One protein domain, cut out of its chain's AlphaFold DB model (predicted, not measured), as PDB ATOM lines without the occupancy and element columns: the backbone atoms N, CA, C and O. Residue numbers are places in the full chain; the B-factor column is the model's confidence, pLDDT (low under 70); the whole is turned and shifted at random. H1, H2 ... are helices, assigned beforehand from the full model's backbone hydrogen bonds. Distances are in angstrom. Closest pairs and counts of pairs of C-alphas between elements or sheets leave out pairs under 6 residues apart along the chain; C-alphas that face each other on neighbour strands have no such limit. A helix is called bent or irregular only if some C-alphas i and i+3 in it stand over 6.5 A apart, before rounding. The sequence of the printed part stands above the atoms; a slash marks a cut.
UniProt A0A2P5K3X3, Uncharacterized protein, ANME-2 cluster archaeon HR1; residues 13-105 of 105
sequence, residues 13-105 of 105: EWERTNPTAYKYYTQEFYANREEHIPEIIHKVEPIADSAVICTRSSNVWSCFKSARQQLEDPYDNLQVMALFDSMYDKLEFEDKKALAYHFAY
ATOM      1  N   GLU A  13     136.373 151.304 116.303       73.31
ATOM      2  CA  GLU A  13     135.683 151.601 117.568       73.31
ATOM      3  C   GLU A  13     136.001 153.003 118.118       73.31
ATOM      4  O   GLU A  13     135.203 153.588 118.864       73.31
ATOM      5  N   TRP A  14     137.137 153.589 117.732       76.25
ATOM      6  CA  TRP A  14     137.523 154.935 118.155       76.25
ATOM      7  C   TRP A  14     136.725 156.022 117.454       76.25
ATOM      8  O   TRP A  14     136.544 157.088 118.033       76.25
ATOM      9  N   GLU A  15     136.166 155.757 116.272       78.00
ATOM     10  CA  GLU A  15     135.253 156.693 115.605       78.00
ATOM     11  C   GLU A  15     134.110 157.123 116.542       78.00
ATOM     12  O   GLU A  15     133.671 158.273 116.527       78.00
ATOM     13  N   ARG A  16     133.673 156.210 117.420       70.19
ATOM     14  CA  ARG A  16     132.612 156.448 118.407       70.19
ATOM     15  C   ARG A  16     133.124 156.903 119.767       70.19
ATOM     16  O   ARG A  16     132.470 157.716 120.413       70.19
ATOM     17  N   THR A  17     134.237 156.344 120.234       71.19
ATOM     18  CA  THR A  17     134.705 156.527 121.620       71.19
ATOM     19  C   THR A  17     135.771 157.612 121.771       71.19
ATOM     20  O   THR A  17     135.867 158.221 122.834       71.19
ATOM     21  N   ASN A  18     136.541 157.894 120.717       71.94
ATOM     22  CA  ASN A  18     137.594 158.906 120.689       71.94
ATOM     23  C   ASN A  18     137.813 159.450 119.253       71.94
ATOM     24  O   ASN A  18     138.807 159.120 118.597       71.94
ATOM     25  N   PRO A  19     136.890 160.286 118.737       72.88
ATOM     26  CA  PRO A  19     136.891 160.720 117.335       72.88
ATOM     27  C   PRO A  19     138.118 161.563 116.955       72.88
ATOM     28  O   PRO A  19     138.532 161.568 115.796       72.88
ATOM     29  N   THR A  20     138.730 162.253 117.923       70.31
ATOM     30  CA  THR A  20     139.977 162.997 117.711       70.31
ATOM     31  C   THR A  20     141.138 162.040 117.447       70.31
ATOM     32  O   THR A  20     141.821 162.194 116.436       70.31
ATOM     33  N   ALA A  21     141.311 161.012 118.288       66.44
ATOM     34  CA  ALA A  21     142.327 159.977 118.083       66.44
ATOM     35  C   ALA A  21     142.123 159.237 116.762       66.44
ATOM     36  O   ALA A  21     143.075 159.029 116.018       66.44
ATOM     37  N   TYR A  22     140.869 158.911 116.435       75.06
ATOM     38  CA  TYR A  22     140.515 158.289 115.163       75.06
ATOM     39  C   TYR A  22     140.955 159.139 113.964       75.06
ATOM     40  O   TYR A  22     141.554 158.620 113.024       75.06
ATOM     41  N   LYS A  23     140.718 160.457 113.996       73.31
ATOM     42  CA  LYS A  23     141.110 161.367 112.910       73.31
ATOM     43  C   LYS A  23     142.629 161.479 112.750       73.31
ATOM     44  O   LYS A  23     143.111 161.423 111.623       73.31
ATOM     45  N   TYR A  24     143.373 161.618 113.847       69.44
ATOM     46  CA  TYR A  24     144.839 161.656 113.790       69.44
ATOM     47  C   TYR A  24     145.407 160.327 113.290       69.44
ATOM     48  O   TYR A  24     146.187 160.313 112.344       69.44
ATOM     49  N   TYR A  25     144.936 159.210 113.851       70.31
ATOM     50  CA  TYR A  25     145.358 157.874 113.442       70.31
ATOM     51  C   TYR A  25     145.095 157.630 111.959       70.31
ATOM     52  O   TYR A  25     145.980 157.173 111.252       70.31
ATOM     53  N   THR A  26     143.894 157.942 111.465       72.69
ATOM     54  CA  THR A  26     143.550 157.728 110.051       72.69
ATOM     55  C   THR A  26     144.407 158.573 109.117       72.69
ATOM     56  O   THR A  26     144.889 158.047 108.117       72.69
ATOM     57  N   GLN A  27     144.644 159.848 109.439       70.62
ATOM     58  CA  GLN A  27     145.517 160.715 108.642       70.62
ATOM     59  C   GLN A  27     146.941 160.162 108.551       70.62
ATOM     60  O   GLN A  27     147.456 160.011 107.444       70.62
ATOM     61  N   GLU A  28     147.528 159.791 109.686       66.88
ATOM     62  CA  GLU A  28     148.870 159.208 109.747       66.88
ATOM     63  C   GLU A  28     148.901 157.832 109.060       66.88
ATOM     64  O   GLU A  28     149.699 157.597 108.165       66.88
ATOM     65  N   PHE A  29     147.969 156.930 109.365       67.12
ATOM     66  CA  PHE A  29     147.890 155.586 108.780       67.12
ATOM     67  C   PHE A  29     147.805 155.593 107.248       67.12
ATOM     68  O   PHE A  29     148.431 154.759 106.590       67.12
ATOM     69  N   TYR A  30     147.030 156.514 106.666       64.06
ATOM     70  CA  TYR A  30     146.960 156.662 105.212       64.06
ATOM     71  C   TYR A  30     148.212 157.329 104.634       64.06
ATOM     72  O   TYR A  30     148.662 156.887 103.580       64.06
ATOM     73  N   ALA A  31     148.803 158.317 105.315       62.91
ATOM     74  CA  ALA A  31     150.065 158.936 104.897       62.91
ATOM     75  C   ALA A  31     151.244 157.947 104.930       62.91
ATOM     76  O   ALA A  31     152.117 157.977 104.069       62.91
ATOM     77  N   ASN A  32     151.225 157.016 105.880       56.38
ATOM     78  CA  ASN A  32     152.346 156.127 106.181       56.38
ATOM     79  C   ASN A  32     152.350 154.857 105.317       56.38
ATOM     80  O   ASN A  32     153.315 154.101 105.304       56.38
ATOM     81  N   ARG A  33     151.272 154.584 104.576       60.00
ATOM     82  CA  ARG A  33     151.087 153.320 103.850       60.00
ATOM     83  C   ARG A  33     151.813 153.201 102.515       60.00
ATOM     84  O   ARG A  33     151.821 152.097 101.964       60.00
ATOM     85  N   GLU A  34     152.396 154.277 102.000       55.91
ATOM     86  CA  GLU A  34     153.073 154.256 100.699       55.91
ATOM     87  C   GLU A  34     154.594 154.035 100.781       55.91
ATOM     88  O   GLU A  34     155.154 153.540  99.807       55.91
ATOM     89  N   GLU A  35     155.263 154.234 101.929       53.81
ATOM     90  CA  GLU A  35     156.722 154.055 102.040       53.81
ATOM     91  C   GLU A  35     157.150 153.462 103.416       53.81
ATOM     92  O   GLU A  35     156.865 154.006 104.473       53.81
ATOM     93  N   HIS A  36     157.854 152.318 103.408       59.03
ATOM     94  CA  HIS A  36     158.692 151.763 104.503       59.03
ATOM     95  C   HIS A  36     158.094 151.093 105.773       59.03
ATOM     96  O   HIS A  36     158.871 150.571 106.576       59.03
ATOM     97  N   ILE A  37     156.773 150.956 105.958       61.62
ATOM     98  CA  ILE A  37     156.201 150.347 107.195       61.62
ATOM     99  C   ILE A  37     156.756 148.953 107.588       61.62
ATOM    100  O   ILE A  37     157.039 148.759 108.770       61.62
ATOM    101  N   PRO A  38     156.929 147.960 106.689       66.69
ATOM    102  CA  PRO A  38     157.342 146.612 107.107       66.69
ATOM    103  C   PRO A  38     158.733 146.558 107.755       66.69
ATOM    104  O   PRO A  38     158.950 145.801 108.700       66.69
ATOM    105  N   GLU A  39     159.669 147.373 107.264       74.44
ATOM    106  CA  GLU A  39     161.027 147.464 107.814       74.44
ATOM    107  C   GLU A  39     161.023 148.160 109.177       74.44
ATOM    108  O   GLU A  39     161.728 147.737 110.094       74.44
ATOM    109  N   ILE A  40     160.183 149.189 109.324       76.38
ATOM    110  CA  ILE A  40     159.991 149.905 110.588       76.38
ATOM    111  C   ILE A  40     159.383 148.967 111.634       76.38
ATOM    112  O   ILE A  40     159.923 148.862 112.732       76.38
ATOM    113  N   ILE A  41     158.332 148.216 111.288       75.19
ATOM    114  CA  ILE A  41     157.720 147.236 112.200       75.19
ATOM    115  C   ILE A  41     158.761 146.214 112.662       75.19
ATOM    116  O   ILE A  41     158.875 145.976 113.860       75.19
ATOM    117  N   HIS A  42     159.585 145.672 111.759       83.19
ATOM    118  CA  HIS A  42     160.601 144.684 112.138       83.19
ATOM    119  C   HIS A  42     161.615 145.218 113.167       83.19
ATOM    120  O   HIS A  42     162.047 144.475 114.049       83.19
ATOM    121  N   LYS A  43     161.979 146.504 113.084       84.56
ATOM    122  CA  LYS A  43     162.864 147.163 114.060       84.56
ATOM    123  C   LYS A  43     162.162 147.465 115.387       84.56
ATOM    124  O   LYS A  43     162.786 147.390 116.443       84.56
ATOM    125  N   VAL A  44     160.885 147.835 115.332       88.44
ATOM    126  CA  VAL A  44     160.121 148.336 116.481       88.44
ATOM    127  C   VAL A  44     159.490 147.209 117.304       88.44
ATOM    128  O   VAL A  44     159.319 147.341 118.515       88.44
ATOM    129  N   GLU A  45     159.187 146.075 116.684       91.12
ATOM    130  CA  GLU A  45     158.482 144.958 117.311       91.12
ATOM    131  C   GLU A  45     159.168 144.393 118.575       91.12
ATOM    132  O   GLU A  45     158.481 144.246 119.588       91.12
ATOM    133  N   PRO A  46     160.502 144.191 118.625       95.19
ATOM    134  CA  PRO A  46     161.176 143.764 119.859       95.19
ATOM    135  C   PRO A  46     161.072 144.786 121.005       95.19
ATOM    136  O   PRO A  46     161.026 144.421 122.188       95.19
ATOM    137  N   ILE A  47     161.031 146.079 120.663       95.62
ATOM    138  CA  ILE A  47     160.859 147.175 121.624       95.62
ATOM    139  C   ILE A  47     159.425 147.141 122.167       95.62
ATOM    140  O   ILE A  47     159.220 147.226 123.380       95.62
ATOM    141  N   ALA A  48     158.441 146.944 121.283       94.06
ATOM    142  CA  ALA A  48     157.037 146.793 121.648       94.06
ATOM    143  C   ALA A  48     156.813 145.586 122.576       94.06
ATOM    144  O   ALA A  48     156.157 145.728 123.606       94.06
ATOM    145  N   ASP A  49     157.405 144.428 122.275       95.38
ATOM    146  CA  ASP A  49     157.293 143.223 123.110       95.38
ATOM    147  C   ASP A  49     157.831 143.463 124.526       95.38
ATOM    148  O   ASP A  49     157.186 143.128 125.525       95.38
ATOM    149  N   SER A  50     158.988 144.119 124.623       95.88
ATOM    150  CA  SER A  50     159.588 144.501 125.906       95.88
ATOM    151  C   SER A  50     158.691 145.473 126.684       95.88
ATOM    152  O   SER A  50     158.529 145.353 127.903       95.88
ATOM    153  N   ALA A  51     158.059 146.414 125.984       95.06
ATOM    154  CA  ALA A  51     157.143 147.386 126.567       95.06
ATOM    155  C   ALA A  51     155.836 146.745 127.063       95.06
ATOM    156  O   ALA A  51     155.344 147.123 128.125       95.06
ATOM    157  N   VAL A  52     155.306 145.748 126.350       95.06
ATOM    158  CA  VAL A  52     154.134 144.961 126.772       95.06
ATOM    159  C   VAL A  52     154.456 144.136 128.019       95.06
ATOM    160  O   VAL A  52     153.644 144.052 128.935       95.06
ATOM    161  N   ILE A  53     155.660 143.571 128.130       94.62
ATOM    162  CA  ILE A  53     156.080 142.877 129.360       94.62
ATOM    163  C   ILE A  53     156.133 143.852 130.548       94.62
ATOM    164  O   ILE A  53     155.696 143.501 131.647       94.62
ATOM    165  N   CYS A  54     156.616 145.080 130.329       94.56
ATOM    166  CA  CYS A  54     156.670 146.130 131.351       94.56
ATOM    167  C   CYS A  54     155.288 146.441 131.958       94.56
ATOM    168  O   CYS A  54     155.203 146.655 133.175       94.56
ATOM    169  N   THR A  55     154.202 146.389 131.171       93.75
ATOM    170  CA  THR A  55     152.851 146.754 131.653       93.75
ATOM    171  C   THR A  55     152.332 145.839 132.761       93.75
ATOM    172  O   THR A  55     151.512 146.248 133.576       93.75
ATOM    173  N   ARG A  56     152.889 144.630 132.897       90.50
ATOM    174  CA  ARG A  56     152.554 143.700 133.991       90.50
ATOM    175  C   ARG A  56     152.924 144.227 135.380       90.50
ATOM    176  O   ARG A  56     152.459 143.694 136.381       90.50
ATOM    177  N   SER A  57     153.805 145.223 135.447       88.75
ATOM    178  CA  SER A  57     154.368 145.755 136.696       88.75
ATOM    179  C   SER A  57     154.331 147.283 136.790       88.75
ATOM    180  O   SER A  57     154.788 147.855 137.778       88.75
ATOM    181  N   SER A  58     153.834 147.968 135.761       91.31
ATOM    182  CA  SER A  58     153.855 149.428 135.630       91.31
ATOM    183  C   SER A  58     152.724 149.894 134.720       91.31
ATOM    184  O   SER A  58     152.187 149.109 133.948       91.31
ATOM    185  N   ASN A  59     152.347 151.176 134.781       93.31
ATOM    186  CA  ASN A  59     151.289 151.670 133.898       93.31
ATOM    187  C   ASN A  59     151.739 151.682 132.424       93.31
ATOM    188  O   ASN A  59     152.891 152.003 132.107       93.31
ATOM    189  N   VAL A  60     150.797 151.374 131.527       94.12
ATOM    190  CA  VAL A  60     151.047 151.233 130.085       94.12
ATOM    191  C   VAL A  60     151.656 152.482 129.453       94.12
ATOM    192  O   VAL A  60     152.547 152.375 128.613       94.12
ATOM    193  N   TRP A  61     151.261 153.677 129.900       94.44
ATOM    194  CA  TRP A  61     151.770 154.923 129.331       94.44
ATOM    195  C   TRP A  61     153.244 155.171 129.653       94.44
ATOM    196  O   TRP A  61     154.005 155.656 128.818       94.44
ATOM    197  N   SER A  62     153.683 154.822 130.858       95.75
ATOM    198  CA  SER A  62     155.087 154.956 131.256       95.75
ATOM    199  C   SER A  62     155.959 153.942 130.523       95.75
ATOM    200  O   SER A  62     157.051 154.301 130.076       95.75
ATOM    201  N   CYS A  63     155.455 152.718 130.328       96.75
ATOM    202  CA  CYS A  63     156.118 151.711 129.501       96.75
ATOM    203  C   CYS A  63     156.222 152.178 128.041       96.75
ATOM    204  O   CYS A  63     157.317 152.162 127.484       96.75
ATOM    205  N   PHE A  64     155.138 152.704 127.461       95.62
ATOM    206  CA  PHE A  64     155.134 153.254 126.101       95.62
ATOM    207  C   PHE A  64     156.120 154.418 125.937       95.62
ATOM    208  O   PHE A  64     156.934 154.414 125.020       95.62
ATOM    209  N   LYS A  65     156.122 155.398 126.854       95.12
ATOM    210  CA  LYS A  65     157.085 156.514 126.812       95.12
ATOM    211  C   LYS A  65     158.532 156.035 126.887       95.12
ATOM    212  O   LYS A  65     159.381 156.580 126.191       95.12
ATOM    213  N   SER A  66     158.813 155.035 127.720       96.50
ATOM    214  CA  SER A  66     160.161 154.471 127.854       96.50
ATOM    215  C   SER A  66     160.577 153.696 126.604       96.50
ATOM    216  O   SER A  66     161.727 153.776 126.186       96.50
ATOM    217  N   ALA A  67     159.641 152.979 125.987       95.81
ATOM    218  CA  ALA A  67     159.837 152.281 124.723       95.81
ATOM    219  C   ALA A  67     160.069 153.260 123.565       95.81
ATOM    220  O   ALA A  67     160.983 153.073 122.771       95.81
ATOM    221  N   ARG A  68     159.330 154.375 123.535       95.25
ATOM    222  CA  ARG A  68     159.528 155.461 122.571       95.25
ATOM    223  C   ARG A  68     160.954 156.010 122.610       95.25
ATOM    224  O   ARG A  68     161.509 156.291 121.561       95.25
ATOM    225  N   GLN A  69     161.560 156.139 123.791       96.38
ATOM    226  CA  GLN A  69     162.951 156.603 123.920       96.38
ATOM    227  C   GLN A  69     163.995 155.598 123.400       96.38
ATOM    228  O   GLN A  69     165.159 155.960 123.277       96.38
ATOM    229  N   GLN A  70     163.604 154.351 123.117       95.00
ATOM    230  CA  GLN A  70     164.484 153.318 122.557       95.00
ATOM    231  C   GLN A  70     164.407 153.234 121.027       95.00
ATOM    232  O   GLN A  70     165.157 152.466 120.428       95.00
ATOM    233  N   LEU A  71     163.499 153.990 120.401       92.81
ATOM    234  CA  LEU A  71     163.404 154.093 118.948       92.81
ATOM    235  C   LEU A  71     164.672 154.731 118.366       92.81
ATOM    236  O   LEU A  71     165.369 155.482 119.049       92.81
ATOM    237  N   GLU A  72     164.951 154.446 117.092       90.25
ATOM    238  CA  GLU A  72     166.083 155.041 116.372       90.25
ATOM    239  C   GLU A  72     165.922 156.566 116.292       90.25
ATOM    240  O   GLU A  72     166.874 157.304 116.547       90.25
ATOM    241  N   ASP A  73     164.692 157.024 116.037       88.62
ATOM    242  CA  ASP A  73     164.283 158.413 116.237       88.62
ATOM    243  C   ASP A  73     162.989 158.467 117.077       88.62
ATOM    244  O   ASP A  73     161.916 158.082 116.601       88.62
ATOM    245  N   PRO A  74     163.041 158.955 118.331       88.50
ATOM    246  CA  PRO A  74     161.872 159.048 119.203       88.50
ATOM    247  C   PRO A  74     160.869 160.135 118.782       88.50
ATOM    248  O   PRO A  74     159.801 160.244 119.395       88.50
ATOM    249  N   TYR A  75     161.188 160.984 117.805       87.94
ATOM    250  CA  TYR A  75     160.291 162.013 117.271       87.94
ATOM    251  C   TYR A  75     159.750 161.673 115.885       87.94
ATOM    252  O   TYR A  75     158.865 162.377 115.405       87.94
ATOM    253  N   ASP A  76     160.233 160.594 115.271       85.75
ATOM    254  CA  ASP A  76     159.696 160.094 114.015       85.75
ATOM    255  C   ASP A  76     158.297 159.504 114.237       85.75
ATOM    256  O   ASP A  76     158.120 158.460 114.879       85.75
ATOM    257  N   ASN A  77     157.290 160.185 113.688       82.81
ATOM    258  CA  ASN A  77     155.895 159.774 113.778       82.81
ATOM    259  C   ASN A  77     155.684 158.349 113.249       82.81
ATOM    260  O   ASN A  77     154.869 157.624 113.815       82.81
ATOM    261  N   LEU A  78     156.437 157.909 112.234       82.06
ATOM    262  CA  LEU A  78     156.309 156.558 111.680       82.06
ATOM    263  C   LEU A  78     156.695 155.490 112.700       82.06
ATOM    264  O   LEU A  78     155.944 154.540 112.923       82.06
ATOM    265  N   GLN A  79     157.843 155.659 113.354       87.56
ATOM    266  CA  GLN A  79     158.319 154.732 114.380       87.56
ATOM    267  C   GLN A  79     157.436 154.763 115.627       87.56
ATOM    268  O   GLN A  79     157.150 153.716 116.209       87.56
ATOM    269  N   VAL A  80     156.960 155.948 116.021       89.44
ATOM    270  CA  VAL A  80     156.057 156.114 117.168       89.44
ATOM    271  C   VAL A  80     154.706 155.441 116.914       89.44
ATOM    272  O   VAL A  80     154.206 154.737 117.793       89.44
ATOM    273  N   MET A  81     154.133 155.614 115.721       85.50
ATOM    274  CA  MET A  81     152.882 154.962 115.324       85.50
ATOM    275  C   MET A  81     153.050 153.446 115.196       85.50
ATOM    276  O   MET A  81     152.209 152.700 115.686       85.50
ATOM    277  N   ALA A  82     154.158 152.978 114.613       86.38
ATOM    278  CA  ALA A  82     154.457 151.549 114.544       86.38
ATOM    279  C   ALA A  82     154.591 150.931 115.945       86.38
ATOM    280  O   ALA A  82     154.051 149.858 116.198       86.38
ATOM    281  N   LEU A  83     155.245 151.628 116.882       91.00
ATOM    282  CA  LEU A  83     155.367 151.181 118.272       91.00
ATOM    283  C   LEU A  83     154.001 151.103 118.947       91.00
ATOM    284  O   LEU A  83     153.716 150.134 119.653       91.00
ATOM    285  N   PHE A  84     153.166 152.118 118.722       90.81
ATOM    286  CA  PHE A  84     151.804 152.150 119.227       90.81
ATOM    287  C   PHE A  84     151.012 150.946 118.720       90.81
ATOM    288  O   PHE A  84     150.495 150.195 119.544       90.81
ATOM    289  N   ASP A  85     150.973 150.719 117.407       85.62
ATOM    290  CA  ASP A  85     150.225 149.615 116.795       85.62
ATOM    291  C   ASP A  85     150.724 148.250 117.288       85.62
ATOM    292  O   ASP A  85     149.928 147.413 117.723       85.62
ATOM    293  N   SER A  86     152.046 148.040 117.291       89.81
ATOM    294  CA  SER A  86     152.665 146.786 117.732       89.81
ATOM    295  C   SER A  86     152.414 146.486 119.209       89.81
ATOM    296  O   SER A  86     152.267 145.317 119.570       89.81
ATOM    297  N   MET A  87     152.377 147.506 120.074       92.44
ATOM    298  CA  MET A  87     151.997 147.323 121.477       92.44
ATOM    299  C   MET A  87     150.496 147.087 121.606       92.44
ATOM    300  O   MET A  87     150.086 146.151 122.288       92.44
ATOM    301  N   TYR A  88     149.684 147.931 120.963       88.44
ATOM    302  CA  TYR A  88     148.238 147.944 121.123       88.44
ATOM    303  C   TYR A  88     147.643 146.572 120.843       88.44
ATOM    304  O   TYR A  88     146.877 146.097 121.666       88.44
ATOM    305  N   ASP A  89     148.035 145.888 119.766       84.94
ATOM    306  CA  ASP A  89     147.493 144.566 119.419       84.94
ATOM    307  C   ASP A  89     147.644 143.528 120.555       84.94
ATOM    308  O   ASP A  89     146.719 142.762 120.846       84.94
ATOM    309  N   LYS A  90     148.762 143.599 121.286       89.12
ATOM    310  CA  LYS A  90     149.199 142.634 122.312       89.12
ATOM    311  C   LYS A  90     148.706 142.954 123.728       89.12
ATOM    312  O   LYS A  90     148.923 142.156 124.639       89.12
ATOM    313  N   LEU A  91     148.080 144.111 123.936       89.94
ATOM    314  CA  LEU A  91     147.614 144.551 125.252       89.94
ATOM    315  C   LEU A  91     146.227 144.001 125.612       89.94
ATOM    316  O   LEU A  91     145.370 143.751 124.758       89.94
ATOM    317  N   GLU A  92     145.991 143.882 126.918       89.19
ATOM    318  CA  GLU A  92     144.669 143.625 127.486       89.19
ATOM    319  C   GLU A  92     143.746 144.843 127.304       89.19
ATOM    320  O   GLU A  92     144.197 145.974 127.114       89.19
ATOM    321  N   PHE A  93     142.432 144.630 127.375       85.00
ATOM    322  CA  PHE A  93     141.430 145.651 127.034       85.00
ATOM    323  C   PHE A  93     141.559 146.969 127.819       85.00
ATOM    324  O   PHE A  93     141.440 148.049 127.237       85.00
ATOM    325  N   GLU A  94     141.819 146.910 129.126       87.56
ATOM    326  CA  GLU A  94     141.956 148.120 129.949       87.56
ATOM    327  C   GLU A  94     143.259 148.884 129.646       87.56
ATOM    328  O   GLU A  94     143.249 150.115 129.583       87.56
ATOM    329  N   ASP A  95     144.349 148.174 129.335       90.31
ATOM    330  CA  ASP A  95     145.609 148.792 128.904       90.31
ATOM    331  C   ASP A  95     145.498 149.395 127.498       90.31
ATOM    332  O   ASP A  95     146.022 150.483 127.256       90.31
ATOM    333  N   LYS A  96     144.760 148.746 126.585       87.06
ATOM    334  CA  LYS A  96     144.421 149.290 125.258       87.06
ATOM    335  C   LYS A  96     143.736 150.649 125.387       87.06
ATOM    336  O   LYS A  96     144.184 151.628 124.791       87.06
ATOM    337  N   LYS A  97     142.688 150.739 126.213       84.06
ATOM    338  CA  LYS A  97     141.982 152.007 126.468       84.06
ATOM    339  C   LYS A  97     142.905 153.075 127.040       84.06
ATOM    340  O   LYS A  97     142.869 154.211 126.574       84.06
ATOM    341  N   ALA A  98     143.710 152.725 128.041       86.69
ATOM    342  CA  ALA A  98     144.617 153.670 128.682       86.69
ATOM    343  C   ALA A  98     145.684 154.183 127.701       86.69
ATOM    344  O   ALA A  98     145.939 155.386 127.648       86.69
ATOM    345  N   LEU A  99     146.256 153.299 126.878       87.81
ATOM    346  CA  LEU A  99     147.229 153.672 125.857       87.81
ATOM    347  C   LEU A  99     146.604 154.570 124.778       87.81
ATOM    348  O   LEU A  99     147.162 155.622 124.485       87.81
ATOM    349  N   ALA A 100     145.430 154.215 124.243       82.12
ATOM    350  CA  ALA A 100     144.723 155.037 123.255       82.12
ATOM    351  C   ALA A 100     144.299 156.404 123.811       82.12
ATOM    352  O   ALA A 100     144.384 157.409 123.109       82.12
ATOM    353  N   TYR A 101     143.861 156.461 125.074       84.06
ATOM    354  CA  TYR A 101     143.539 157.720 125.739       84.06
ATOM    355  C   TYR A 101     144.771 158.624 125.823       84.06
ATOM    356  O   TYR A 101     144.715 159.762 125.376       84.06
ATOM    357  N   HIS A 102     145.893 158.117 126.336       85.75
ATOM    358  CA  HIS A 102     147.113 158.915 126.463       85.75
ATOM    359  C   HIS A 102     147.762 159.274 125.127       85.75
ATOM    360  O   HIS A 102     148.421 160.296 125.037       85.75
ATOM    361  N   PHE A 103     147.602 158.455 124.092       76.94
ATOM    362  CA  PHE A 103     148.147 158.772 122.775       76.94
ATOM    363  C   PHE A 103     147.388 159.917 122.083       76.94
ATOM    364  O   PHE A 103     147.946 160.622 121.248       76.94
ATOM    365  N   ALA A 104     146.119 160.120 122.444       71.44
ATOM    366  CA  ALA A 104     145.263 161.156 121.877       71.44
ATOM    367  C   ALA A 104     145.463 162.562 122.480       71.44
ATOM    368  O   ALA A 104     144.940 163.522 121.910       71.44
ATOM    369  N   TYR A 105     146.150 162.676 123.625       64.44
ATOM    370  CA  TYR A 105     146.267 163.893 124.444       64.44
ATOM    371  C   TYR A 105     147.711 164.159 124.878       64.44
ATOM    372  O   TYR A 105     148.119 165.340 124.827       64.44
TER     373      TYR A 105
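Overview. This is residues 13 to 105 of the 105 residues of an uncharacterized protein of ANME-2 cluster archaeon HR1 (UniProt A0A2P5K3X3). H5 runs through the middle of a cluster of crossing helices, with the kinked H3 and the short H4 packed on it and H6 packed on H4. On the other side, H2, with the tiny H1 at its start, makes a loosely attached arm that passes near H5 and comes close to H6 without clearly touching it. The printed part has 93 residues with six named helices, H1 to H6 in order along the chain, and no named strand; the class is all helix, and the packing is mostly crossed. It is compact, with a radius of gyration of the C-alphas of 12.6 A, and spans 36 by 32 by 19 A.

Along the chain. H1 is residues 14 to 17, 4.7 A long, and begins at C-alpha 14 at (137.523, 154.935, 118.155). H2 is residues 19 to 31, 18.2 A long. H3, the longest helix by residues, is residues 37 to 55, 24.9 A long; it has a kink of 47 degrees near residue 44 and is irregular, only just, with C-alphas 43 and 46 6.9 A apart. H4 is residues 60 to 68, 12.1 A. H5 is residues 77 to 90, 20.3 A, from C-alpha 77 at (155.895, 159.774, 113.778). H6 is residues 93 to 103, 15.3 A, ending at C-alpha 103 at (148.147, 158.772, 122.775).

Arrangement. H4 is the hub, touching three other helices. H3, with residues 47 to 55 alone, touches H4 as a helical hairpin, closest at the C-alphas of Ala 51 and Cys 63, 5.3 A, at a steep tilt of 43 degrees, opposite ways. H4 and H5 form another helical hairpin at a steep tilt of 42 degrees; H5 touches H4 with residues 80 to 84 alone, the closest C-alphas being Arg 68 and Val 80, 6.5 A. H6 touches H4 at a steep tilt of 55 degrees, the same way, closest at the C-alphas of Trp 61 and Leu 99, 5.9 A. H3 and H5 touch with 25 pairs of C-alphas within 8 A, the closest Ala 48 and Met 87 at 5.1 A, at a steep tilt of 52 degrees, the same way. H5 and H6 are close but not clearly touching, with the closest C-alphas, Tyr 88 and Lys 96, at 5.8 A. H2 and H6 are close but not clearly touching, about perpendicular at 77 degrees, with the closest C-alphas, Ala 21 and Ala 100, at 7.5 A. H2 and H5 are near each other, with 8 pairs of C-alphas within 10 A. H1 and H2 touch only at the corner by their link, closest at the C-alphas of Trp 14 and Tyr 22, 5.4 A. H2 and H3 are apart. In H2, H4 and H6 every O i to N i+4 pair is within hydrogen-bond range; in H3 it is 13 of 15 and in H5 9 of 10, and H1 is too short for such a pair.

Size, cuts and confidence. The two C-alphas farthest apart, Glu 34 and Ser 57, are 37.0 A apart. The printed part has no cut, and no link is long; H4 to H5, with 8 residues between them, is a short link, and the others are tight. The mean pLDDT of the printed part is 82.9; residues 21, 24, 28 to 38 and 105 are under 70.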